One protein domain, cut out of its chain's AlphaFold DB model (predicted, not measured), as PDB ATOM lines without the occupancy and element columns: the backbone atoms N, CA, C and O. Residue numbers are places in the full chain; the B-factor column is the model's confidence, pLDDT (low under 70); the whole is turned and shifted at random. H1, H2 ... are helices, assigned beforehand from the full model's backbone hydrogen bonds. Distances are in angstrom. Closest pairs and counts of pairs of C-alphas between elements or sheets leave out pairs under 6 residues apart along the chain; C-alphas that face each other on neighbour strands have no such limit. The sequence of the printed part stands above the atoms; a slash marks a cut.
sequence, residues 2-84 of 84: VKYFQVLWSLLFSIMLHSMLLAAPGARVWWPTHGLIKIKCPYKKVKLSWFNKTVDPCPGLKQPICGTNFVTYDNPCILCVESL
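Overview. This is residues 2 to 84 of the 84 residues of the protein "Serine protease inhibitor Kazal-type 14-like" of Rattus norvegicus (UniProt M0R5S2). This model has little regular structure: one long helix, H1, sticks out like a handle from a small body of loops, in which the short helix H2 sits near the end of the chain. A loop of residues 46 to 55 also sticks out from that body. The printed part has 83 residues, with two named helices, H1 then H2, and no named strand; the class is all helix, with only 28 residues in named elements. The whole is extended, with a radius of gyration of the C-alphas of 23.4 A and spans of 81 by 32 by 18 A.

Arrangement. H1, residues 2 to 22, stands free, together with residues 23 to 27. H2, residues 76 to 82, is apart from H1. Residues 65 to 66 pair with residues 72 to 73, antiparallel. In both helices every O i to N i+4 pair is within hydrogen-bond range.

Along the chain. H1 measures 30.3 A from C-alpha 2 at (-15.547, 26.659, 84.187) to C-alpha 22 at (-23.875, 23.487, 55.201). H2 ends at C-alpha 82, at (-19.340, 25.604, 19.127).

Size, cuts and confidence. The C-alphas of Val 2 and Ser 49, the two farthest apart, are 80.7 A from each other. The printed part has no cut. The link from H1 to H2 is long, with 53 residues. Confidence is low, under 70, at residues 23 to 29, 31, and 33 to 34.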
ATOM      1  N   VAL A   2     -16.271  26.094  85.356       77.00
ATOM      2  CA  VAL A   2     -15.547  26.659  84.187       77.00
ATOM      3  C   VAL A   2     -15.301  25.654  83.045       77.00
ATOM      4  O   VAL A   2     -15.545  25.972  81.887       77.00
ATOM      5  N   LYS A   3     -14.911  24.406  83.355       82.13
ATOM      6  CA  LYS A   3     -14.686  23.361  82.332       82.13
ATOM      7  C   LYS A   3     -15.947  23.026  81.526       82.13
ATOM      8  O   LYS A   3     -15.856  22.809  80.327       82.13
ATOM      9  N   TYR A   4     -17.115  23.011  82.172       82.93
ATOM     10  CA  TYR A   4     -18.385  22.725  81.501       82.93
ATOM     11  C   TYR A   4     -18.767  23.854  80.542       82.93
ATOM     12  O   TYR A   4     -19.130  23.598  79.400       82.93
ATOM     13  N   PHE A   5     -18.592  25.105  80.977       83.06
ATOM     14  CA  PHE A   5     -18.842  26.279  80.143       83.06
ATOM     15  C   PHE A   5     -17.928  26.309  78.910       83.06
ATOM     16  O   PHE A   5     -18.381  26.581  77.803       83.06
ATOM     17  N   GLN A   6     -16.654  25.950  79.084       86.36
ATOM     18  CA  GLN A   6     -15.684  25.900  77.993       86.36
ATOM     19  C   GLN A   6     -15.989  24.784  76.981       86.36
ATOM     20  O   GLN A   6     -15.865  25.003  75.780       86.36
ATOM     21  N   VAL A   7     -16.451  23.613  77.437       90.87
ATOM     22  CA  VAL A   7     -16.900  22.525  76.548       90.87
ATOM     23  C   VAL A   7     -18.172  22.917  75.793       90.87
ATOM     24  O   VAL A   7     -18.256  22.697  74.585       90.87
ATOM     25  N   LEU A   8     -19.138  23.536  76.479       90.20
ATOM     26  CA  LEU A   8     -20.391  23.988  75.874       90.20
ATOM     27  C   LEU A   8     -20.146  25.046  74.789       90.20
ATOM     28  O   LEU A   8     -20.735  24.965  73.712       90.20
ATOM     29  N   TRP A   9     -19.244  25.998  75.041       90.27
ATOM     30  CA  TRP A   9     -18.866  27.000  74.046       90.27
ATOM     31  C   TRP A   9     -18.192  26.349  72.838       90.27
ATOM     32  O   TRP A   9     -18.599  26.607  71.707       90.27
ATOM     33  N   SER A  10     -17.225  25.453  73.046       93.57
ATOM     34  CA  SER A  10     -16.569  24.739  71.943       93.57
ATOM     35  C   SER A  10     -17.568  23.971  71.072       93.57
ATOM     36  O   SER A  10     -17.487  24.037  69.845       93.57
ATOM     37  N   LEU A  11     -18.545  23.295  71.684       93.69
ATOM     38  CA  LEU A  11     -19.635  22.621  70.969       93.69
ATOM     39  C   LEU A  11     -20.484  23.603  70.158       93.69
ATOM     40  O   LEU A  11     -20.686  23.381  68.967       93.69
ATOM     41  N   LEU A  12     -20.927  24.710  70.760       94.09
ATOM     42  CA  LEU A  12     -21.712  25.737  70.067       94.09
ATOM     43  C   LEU A  12     -20.952  26.349  68.886       94.09
ATOM     44  O   LEU A  12     -21.525  26.521  67.814       94.09
ATOM     45  N   PHE A  13     -19.657  26.625  69.048       94.95
ATOM     46  CA  PHE A  13     -18.819  27.159  67.973       94.95
ATOM     47  C   PHE A  13     -18.659  26.152  66.831       94.95
ATOM     48  O   PHE A  13     -18.755  26.516  65.661       94.95
ATOM     49  N   SER A  14     -18.481  24.874  67.171       93.28
ATOM     50  CA  SER A  14     -18.387  23.780  66.199       93.28
ATOM     51  C   SER A  14     -19.686  23.614  65.409       93.28
ATOM     52  O   SER A  14     -19.644  23.436  64.192       93.28
ATOM     53  N   ILE A  15     -20.835  23.714  66.089       93.38
ATOM     54  CA  ILE A  15     -22.170  23.670  65.474       93.38
ATOM     55  C   ILE A  15     -22.359  24.873  64.549       93.38
ATOM     56  O   ILE A  15     -22.742  24.685  63.399       93.38
ATOM     57  N   MET A  16     -22.029  26.088  65.000       87.99
ATOM     58  CA  MET A  16     -22.110  27.294  64.167       87.99
ATOM     59  C   MET A  16     -21.232  27.186  62.916       87.99
ATOM     60  O   MET A  16     -21.696  27.494  61.820       87.99
ATOM     61  N   LEU A  17     -19.996  26.692  63.049       89.12
ATOM     62  CA  LEU A  17     -19.092  26.507  61.913       89.12
ATOM     63  C   LEU A  17     -19.632  25.464  60.918       89.12
ATOM     64  O   LEU A  17     -19.624  25.710  59.713       89.12
ATOM     65  N   HIS A  18     -20.161  24.336  61.412       84.52
ATOM     66  CA  HIS A  18     -20.817  23.331  60.567       84.52
ATOM     67  C   HIS A  18     -22.045  23.902  59.853       84.52
ATOM     68  O   HIS A  18     -22.188  23.714  58.647       84.52
ATOM     69  N   SER A  19     -22.908  24.636  60.562       84.79
ATOM     70  CA  SER A  19     -24.091  25.267  59.974       84.79
ATOM     71  C   SER A  19     -23.728  26.264  58.875       84.79
ATOM     72  O   SER A  19     -24.404  26.281  57.854       84.79
ATOM     73  N   MET A  20     -22.653  27.047  59.024       78.83
ATOM     74  CA  MET A  20     -22.178  27.946  57.962       78.83
ATOM     75  C   MET A  20     -21.636  27.186  56.742       78.83
ATOM     76  O   MET A  20     -21.875  27.614  55.614       78.83
ATOM     77  N   LEU A  21     -20.950  26.052  56.938       75.69
ATOM     78  CA  LEU A  21     -20.485  25.206  55.828       75.69
ATOM     79  C   LEU A  21     -21.652  24.569  55.061       75.69
ATOM     80  O   LEU A  21     -21.641  24.543  53.833       75.69
ATOM     81  N   LEU A  22     -22.662  24.075  55.780       70.16
ATOM     82  CA  LEU A  22     -23.875  23.487  55.201       70.16
ATOM     83  C   LEU A  22     -24.787  24.537  54.550       70.16
ATOM     84  O   LEU A  22     -25.485  24.226  53.588       70.16
ATOM     85  N   ALA A  23     -24.773  25.772  55.054       67.55
ATOM     86  CA  ALA A  23     -25.547  26.887  54.521       67.55
ATOM     87  C   ALA A  23     -24.823  27.665  53.417       67.55
ATOM     88  O   ALA A  23     -25.387  28.646  52.929       67.55
ATOM     89  N   ALA A  24     -23.609  27.262  53.011       63.43
ATOM     90  CA  ALA A  24     -22.952  27.842  51.849       63.43
ATOM     91  C   ALA A  24     -23.922  27.718  50.661       63.43
ATOM     92  O   ALA A  24     -24.227  26.596  50.246       63.43
ATOM     93  N   PRO A  25     -24.472  28.835  50.147       60.30
ATOM     94  CA  PRO A  25     -25.483  28.770  49.113       60.30
ATOM     95  C   PRO A  25     -24.830  28.099  47.915       60.30
ATOM     96  O   PRO A  25     -23.856  28.625  47.366       60.30
ATOM     97  N   GLY A  26     -25.329  26.904  47.578       58.04
ATOM     98  CA  GLY A  26     -24.860  26.124  46.440       58.04
ATOM     99  C   GLY A  26     -24.669  27.060  45.256       58.04
ATOM    100  O   GLY A  26     -25.526  27.917  45.026       58.04
ATOM    101  N   ALA A  27     -23.496  26.958  44.618       60.65
ATOM    102  CA  ALA A  27     -22.986  27.871  43.597       60.65
ATOM    103  C   ALA A  27     -24.133  28.542  42.847       60.65
ATOM    104  O   ALA A  27     -24.885  27.827  42.193       60.65
ATOM    105  N   ARG A  28     -24.293  29.869  43.017       56.72
ATOM    106  CA  ARG A  28     -25.447  30.637  42.522       56.72
ATOM    107  C   ARG A  28     -25.929  30.058  41.198       56.72
ATOM    108  O   ARG A  28     -25.246  30.180  40.188       56.72
ATOM    109  N   VAL A  29     -27.051  29.349  41.239       62.13
ATOM    110  CA  VAL A  29     -27.586  28.655  40.074       62.13
ATOM    111  C   VAL A  29     -28.302  29.713  39.238       62.13
ATOM    112  O   VAL A  29     -29.399  30.149  39.568       62.13
ATOM    113  N   TRP A  30     -27.621  30.204  38.201       70.66
ATOM    114  CA  TRP A  30     -28.114  31.254  37.295       70.66
ATOM    115  C   TRP A  30     -29.232  30.752  36.370       70.66
ATOM    116  O   TRP A  30     -29.954  31.549  35.776       70.66
ATOM    117  N   TRP A  31     -29.354  29.431  36.236       68.68
ATOM    118  CA  TRP A  31     -30.217  28.761  35.273       68.68
ATOM    119  C   TRP A  31     -31.309  27.961  35.989       68.68
ATOM    120  O   TRP A  31     -31.026  27.351  37.014       68.68
ATOM    121  N   PRO A  32     -32.539  27.894  35.458       72.48
ATOM    122  CA  PRO A  32     -33.541  26.947  35.937       72.48
ATOM    123  C   PRO A  32     -32.953  25.532  36.022       72.48
ATOM    124  O   PRO A  32     -32.328  25.065  35.072       72.48
ATOM    125  N   THR A  33     -33.144  24.847  37.153       66.22
ATOM    126  CA  THR A  33     -32.549  23.523  37.418       66.22
ATOM    127  C   THR A  33     -33.081  22.422  36.501       66.22
ATOM    128  O   THR A  33     -32.454  21.373  36.374       66.22
ATOM    129  N   HIS A  34     -34.220  22.655  35.845       68.96
ATOM    130  CA  HIS A  34     -34.855  21.703  34.949       68.96
ATOM    131  C   HIS A  34     -35.455  22.403  33.729       68.96
ATOM    132  O   HIS A  34     -36.000  23.502  33.824       68.96
ATOM    133  N   GLY A  35     -35.395  21.710  32.592       74.14
ATOM    134  CA  GLY A  35     -36.030  22.115  31.344       74.14
ATOM    135  C   GLY A  35     -35.042  22.330  30.200       74.14
ATOM    136  O   GLY A  35     -33.873  22.648  30.392       74.14
ATOM    137  N   LEU A  36     -35.544  22.150  28.980       78.64
ATOM    138  CA  LEU A  36     -34.837  22.511  27.756       78.64
ATOM    139  C   LEU A  36     -35.003  24.013  27.517       78.64
ATOM    140  O   LEU A  36     -36.107  24.486  27.247       78.64
ATOM    141  N   ILE A  37     -33.900  24.756  27.591       84.13
ATOM    142  CA  ILE A  37     -33.874  26.195  27.315       84.13
ATOM    143  C   ILE A  37     -33.218  26.415  25.955       84.13
ATOM    144  O   ILE A  37     -32.115  25.937  25.697       84.13
ATOM    145  N   LYS A  38     -33.884  27.172  25.079       86.18
ATOM    146  CA  LYS A  38     -33.279  27.665  23.837       86.18
ATOM    147  C   LYS A  38     -32.590  28.995  24.117       86.18
ATOM    148  O   LYS A  38     -33.264  29.998  24.352       86.18
ATOM    149  N   ILE A  39     -31.263  29.011  24.079       87.61
ATOM    150  CA  ILE A  39     -30.496  30.256  24.156       87.61
ATOM    151  C   ILE A  39     -30.509  30.970  22.797       87.61
ATOM    152  O   ILE A  39     -30.471  30.332  21.744       87.61
ATOM    153  N   LYS A  40     -30.585  32.306  22.802       88.73
ATOM    154  CA  LYS A  40     -30.413  33.106  21.581       88.73
ATOM    155  C   LYS A  40     -28.920  33.270  21.311       88.73
ATOM    156  O   LYS A  40     -28.216  33.823  22.148       88.73
ATOM    157  N   CYS A  41     -28.467  32.843  20.135       92.16
ATOM    158  CA  CYS A  41     -27.086  32.999  19.687       92.16
ATOM    159  C   CYS A  41     -26.991  34.143  18.665       92.16
ATOM    160  O   CYS A  41     -27.375  33.944  17.514       92.16
ATOM    161  N   PRO A  42     -26.508  35.341  19.046       88.05
ATOM    162  CA  PRO A  42     -26.393  36.482  18.134       88.05
ATOM    163  C   PRO A  42     -25.117  36.455  17.267       88.05
ATOM    164  O   PRO A  42     -24.789  37.452  16.628       88.05
ATOM    165  N   TYR A  43     -24.376  35.344  17.250       86.60
ATOM    166  CA  TYR A  43     -23.100  35.218  16.546       86.60
ATOM    167  C   TYR A  43     -23.278  34.630  15.143       86.60
ATOM    168  O   TYR A  43     -24.176  33.827  14.895       86.60
ATOM    169  N   LYS A  44     -22.392  35.010  14.219       84.90
ATOM    170  CA  LYS A  44     -22.342  34.480  12.851       84.90
ATOM    171  C   LYS A  44     -20.891  34.206  12.464       84.90
ATOM    172  O   LYS A  44     -20.016  35.011  12.772       84.90
ATOM    173  N   LYS A  45     -20.637  33.107  11.748       81.94
ATOM    174  CA  LYS A  45     -19.323  32.834  11.145       81.94
ATOM    175  C   LYS A  45     -19.024  33.867  10.058       81.94
ATOM    176  O   LYS A  45     -19.804  34.026   9.116       81.94
ATOM    177  N   VAL A  46     -17.883  34.542  10.171       82.75
ATOM    178  CA  VAL A  46     -17.400  35.515   9.182       82.75
ATOM    179  C   VAL A  46     -16.037  35.049   8.674       82.75
ATOM    180  O   VAL A  46     -15.131  34.816   9.469       82.75
ATOM    181  N   LYS A  47     -15.879  34.895   7.353       82.92
ATOM    182  CA  LYS A  47     -14.574  34.616   6.731       82.92
ATOM    183  C   LYS A  47     -13.861  35.935   6.454       82.92
ATOM    184  O   LYS A  47     -14.216  36.639   5.513       82.92
ATOM    185  N   LEU A  48     -12.846  36.250   7.249       83.34
ATOM    186  CA  LEU A  48     -11.948  37.378   7.008       83.34
ATOM    187  C   LEU A  48     -10.655  36.843   6.388       83.34
ATOM    188  O   LEU A  48      -9.749  36.426   7.100       83.34
ATOM    189  N   SER A  49     -10.570  36.830   5.056       85.61
ATOM    190  CA  SER A  49      -9.412  36.286   4.319       85.61
ATOM    191  C   SER A  49      -8.086  36.992   4.620       85.61
ATOM    192  O   SER A  49      -7.024  36.413   4.424       85.61
ATOM    193  N   TRP A  50      -8.143  38.235   5.094       86.63
ATOM    194  CA  TRP A  50      -6.980  39.062   5.409       86.63
ATOM    195  C   TRP A  50      -6.563  38.996   6.885       86.63
ATOM    196  O   TRP A  50      -5.518  39.532   7.247       86.63
ATOM    197  N   PHE A  51      -7.364  38.364   7.750       81.34
ATOM    198  CA  PHE A  51      -7.156  38.380   9.195       81.34
ATOM    199  C   PHE A  51      -6.823  36.976   9.709       81.34
ATOM    200  O   PHE A  51      -7.700  36.135   9.879       81.34
ATOM    201  N   ASN A  52      -5.537  36.726   9.968       81.28
ATOM    202  CA  ASN A  52      -5.022  35.426  10.417       81.28
ATOM    203  C   ASN A  52      -4.893  35.331  11.949       81.28
ATOM    204  O   ASN A  52      -3.890  34.844  12.470       81.28
ATOM    205  N   LYS A  53      -5.863  35.865  12.699       81.68
ATOM    206  CA  LYS A  53      -5.840  35.797  14.165       81.68
ATOM    207  C   LYS A  53      -7.148  35.244  14.705       81.68
ATOM    208  O   LYS A  53      -8.230  35.663  14.304       81.68
ATOM    209  N   THR A  54      -7.021  34.325  15.653       79.13
ATOM    210  CA  THR A  54      -8.139  33.775  16.414       79.13
ATOM    211  C   THR A  54      -8.571  34.801  17.456       79.13
ATOM    212  O   THR A  54      -7.768  35.226  18.288       79.13
ATOM    213  N   VAL A  55      -9.827  35.233  17.385       82.60
ATOM    214  CA  VAL A  55     -10.450  36.102  18.390       82.60
ATOM    215  C   VAL A  55     -11.407  35.229  19.175       82.60
ATOM    216  O   VAL A  55     -12.258  34.590  18.564       82.60
ATOM    217  N   ASP A  56     -11.263  35.198  20.498       86.48
ATOM    218  CA  ASP A  56     -12.300  34.652  21.367       86.48
ATOM    219  C   ASP A  56     -13.387  35.727  21.529       86.48
ATOM    220  O   ASP A  56     -13.113  36.785  22.106       86.48
ATOM    221  N   PRO A  57     -14.590  35.531  20.960       88.24
ATOM    222  CA  PRO A  57     -15.657  36.514  21.059       88.24
ATOM    223  C   PRO A  57     -16.377  36.456  22.414       88.24
ATOM    224  O   PRO A  57     -17.253  37.289  22.659       88.24
ATOM    225  N   CYS A  58     -16.074  35.475  23.271       92.63
ATOM    226  CA  CYS A  58     -16.841  35.213  24.476       92.63
ATOM    227  C   CYS A  58     -16.269  35.903  25.721       92.63
ATOM    228  O   CYS A  58     -15.057  35.959  25.924       92.63
ATOM    229  N   PRO A  59     -17.137  36.418  26.614       91.27
ATOM    230  CA  PRO A  59     -16.685  36.938  27.896       91.27
ATOM    231  C   PRO A  59     -16.158  35.796  28.775       91.27
ATOM    232  O   PRO A  59     -16.742  34.714  28.810       91.27
ATOM    233  N   GLY A  60     -15.122  36.065  29.575       90.39
ATOM    234  CA  GLY A  60     -14.558  35.123  30.557       90.39
ATOM    235  C   GLY A  60     -15.450  34.859  31.781       90.39
ATOM    236  O   GLY A  60     -14.949  34.557  32.864       90.39
ATOM    237  N   LEU A  61     -16.766  35.026  31.648       88.94
ATOM    238  CA  LEU A  61     -17.732  34.782  32.711       88.94
ATOM    239  C   LEU A  61     -18.035  33.283  32.782       88.94
ATOM    240  O   LEU A  61     -18.423  32.685  31.780       88.94
ATOM    241  N   LYS A  62     -17.897  32.681  33.967       90.74
ATOM    242  CA  LYS A  62     -18.170  31.255  34.181       90.74
ATOM    243  C   LYS A  62     -19.631  31.037  34.572       90.74
ATOM    244  O   LYS A  62     -20.035  31.344  35.694       90.74
ATOM    245  N   GLN A  63     -20.417  30.518  33.638       90.33
ATOM    246  CA  GLN A  63     -21.835  30.201  33.798       90.33
ATOM    247  C   GLN A  63     -22.135  28.851  33.134       90.33
ATOM    248  O   GLN A  63     -22.699  28.822  32.038       90.33
ATOM    249  N   PRO A  64     -21.761  27.735  33.782       90.15
ATOM    250  CA  PRO A  64     -21.807  26.423  33.158       90.15
ATOM    251  C   PRO A  64     -23.211  26.079  32.657       90.15
ATOM    252  O   PRO A  64     -24.201  26.314  33.356       90.15
ATOM    253  N   ILE A  65     -23.288  25.533  31.445       89.59
ATOM    254  CA  ILE A  65     -24.537  25.145  30.781       89.59
ATOM    255  C   ILE A  65     -24.363  23.788  30.095       89.59
ATOM    256  O   ILE A  65     -23.346  23.533  29.453       89.59
ATOM    257  N   CYS A  66     -25.354  22.907  30.237       90.17
ATOM    258  CA  CYS A  66     -25.362  21.605  29.577       90.17
ATOM    259  C   CYS A  66     -25.996  21.730  28.186       90.17
ATOM    260  O   CYS A  66     -27.132  22.194  28.059       90.17
ATOM    261  N   GLY A  67     -25.259  21.336  27.147       91.28
ATOM    262  CA  GLY A  67     -25.776  21.256  25.786       91.28
ATOM    263  C   GLY A  67     -26.642  20.019  25.554       91.28
ATOM    264  O   GLY A  67     -26.622  19.054  26.315       91.28
ATOM    265  N   THR A  68     -27.375  20.010  24.441       90.48
ATOM    266  CA  THR A  68     -28.161  18.840  24.004       90.48
ATOM    267  C   THR A  68     -27.291  17.647  23.602       90.48
ATOM    268  O   THR A  68     -27.786  16.530  23.507       90.48
ATOM    269  N   ASN A  69     -25.992  17.876  23.396       92.54
ATOM    270  CA  ASN A  69     -24.972  16.856  23.170       92.54
ATOM    271  C   ASN A  69     -24.375  16.286  24.473       92.54
ATOM    272  O   ASN A  69     -23.367  15.590  24.411       92.54
ATOM    273  N   PHE A  70     -24.962  16.590  25.639       91.59
ATOM    274  CA  PHE A  70     -24.492  16.163  26.966       91.59
ATOM    275  C   PHE A  70     -23.086  16.660  27.346       91.59
ATOM    276  O   PHE A  70     -22.471  16.147  28.280       91.59
ATOM    277  N   VAL A  71     -22.583  17.690  26.662       93.84
ATOM    278  CA  VAL A  71     -21.331  18.371  27.011       93.84
ATOM    279  C   VAL A  71     -21.654  19.613  27.842       93.84
ATOM    280  O   VAL A  71     -22.572  20.367  27.518       93.84
ATOM    281  N   THR A  72     -20.905  19.827  28.927       92.44
ATOM    282  CA  THR A  72     -20.995  21.061  29.721       92.44
ATOM    283  C   THR A  72     -20.038  22.099  29.154       92.44
ATOM    284  O   THR A  72     -18.841  21.848  29.056       92.44
ATOM    285  N   TYR A  73     -20.567  23.267  28.815       92.95
ATOM    286  CA  TYR A  73     -19.802  24.412  28.334       92.95
ATOM    287  C   TYR A  73     -19.611  25.413  29.464       92.95
ATOM    288  O   TYR A  73     -20.516  25.596  30.279       92.95
ATOM    289  N   ASP A  74     -18.466  26.095  29.495       92.87
ATOM    290  CA  ASP A  74     -18.142  27.067  30.548       92.87
ATOM    291  C   ASP A  74     -19.118  28.248  30.595       92.87
ATOM    292  O   ASP A  74     -19.368  28.796  31.672       92.87
ATOM    293  N   ASN A  75     -19.680  28.637  29.445       91.87
ATOM    294  CA  ASN A  75     -20.749  29.621  29.358       91.87
ATOM    295  C   ASN A  75     -21.621  29.445  28.094       91.87
ATOM    296  O   ASN A  75     -21.224  28.751  27.152       91.87
ATOM    297  N   PRO A  76     -22.802  30.093  28.035       91.60
ATOM    298  CA  PRO A  76     -23.695  30.015  26.876       91.60
ATOM    299  C   PRO A  76     -23.111  30.592  25.586       91.60
ATOM    300  O   PRO A  76     -23.519  30.178  24.505       91.60
ATOM    301  N   CYS A  77     -22.175  31.541  25.673       93.89
ATOM    302  CA  CYS A  77     -21.509  32.073  24.488       93.89
ATOM    303  C   CYS A  77     -20.640  31.002  23.824       93.89
ATOM    304  O   CYS A  77     -20.755  30.805  22.617       93.89
ATOM    305  N   ILE A  78     -19.851  30.261  24.607       94.02
ATOM    306  CA  ILE A  78     -19.018  29.160  24.108       94.02
ATOM    307  C   ILE A  78     -19.910  28.074  23.498       94.02
ATOM    308  O   ILE A  78     -19.649  27.641  22.380       94.02
ATOM    309  N   LEU A  79     -21.023  27.717  24.159       94.11
ATOM    310  CA  LEU A  79     -22.013  26.792  23.585       94.11
ATOM    311  C   LEU A  79     -22.515  27.280  22.216       94.11
ATOM    312  O   LEU A  79     -22.596  26.494  21.273       94.11
ATOM    313  N   CYS A  80     -22.846  28.571  22.095       93.68
ATOM    314  CA  CYS A  80     -23.287  29.159  20.831       93.68
ATOM    315  C   CYS A  80     -22.212  29.080  19.745       93.68
ATOM    316  O   CYS A  80     -22.543  28.734  18.616       93.68
ATOM    317  N   VAL A  81     -20.959  29.417  20.062       92.34
ATOM    318  CA  VAL A  81     -19.850  29.418  19.095       92.34
ATOM    319  C   VAL A  81     -19.549  28.006  18.598       92.34
ATOM    320  O   VAL A  81     -19.385  27.828  17.393       92.34
ATOM    321  N   GLU A  82     -19.558  27.013  19.488       91.93
ATOM    322  CA  GLU A  82     -19.340  25.604  19.127       91.93
ATOM    323  C   GLU A  82     -20.489  25.033  18.272       91.93
ATOM    324  O   GLU A  82     -20.299  24.089  17.509       91.93
ATOM    325  N   SER A  83     -21.691  25.610  18.388       86.60
ATOM    326  CA  SER A  83     -22.886  25.187  17.640       86.60
ATOM    327  C   SER A  83     -23.043  25.865  16.269       86.60
ATOM    328  O   SER A  83     -23.981  25.531  15.539       86.60
ATOM    329  N   LEU A  84     -22.193  26.844  15.925       83.83
ATOM    330  CA  LEU A  84     -22.161  27.475  14.593       83.83
ATOM    331  C   LEU A  84     -21.499  26.560  13.567       83.83
ATOM    332  O   LEU A  84     -21.726  26.777  12.351       83.83
TER     333      LEU A  84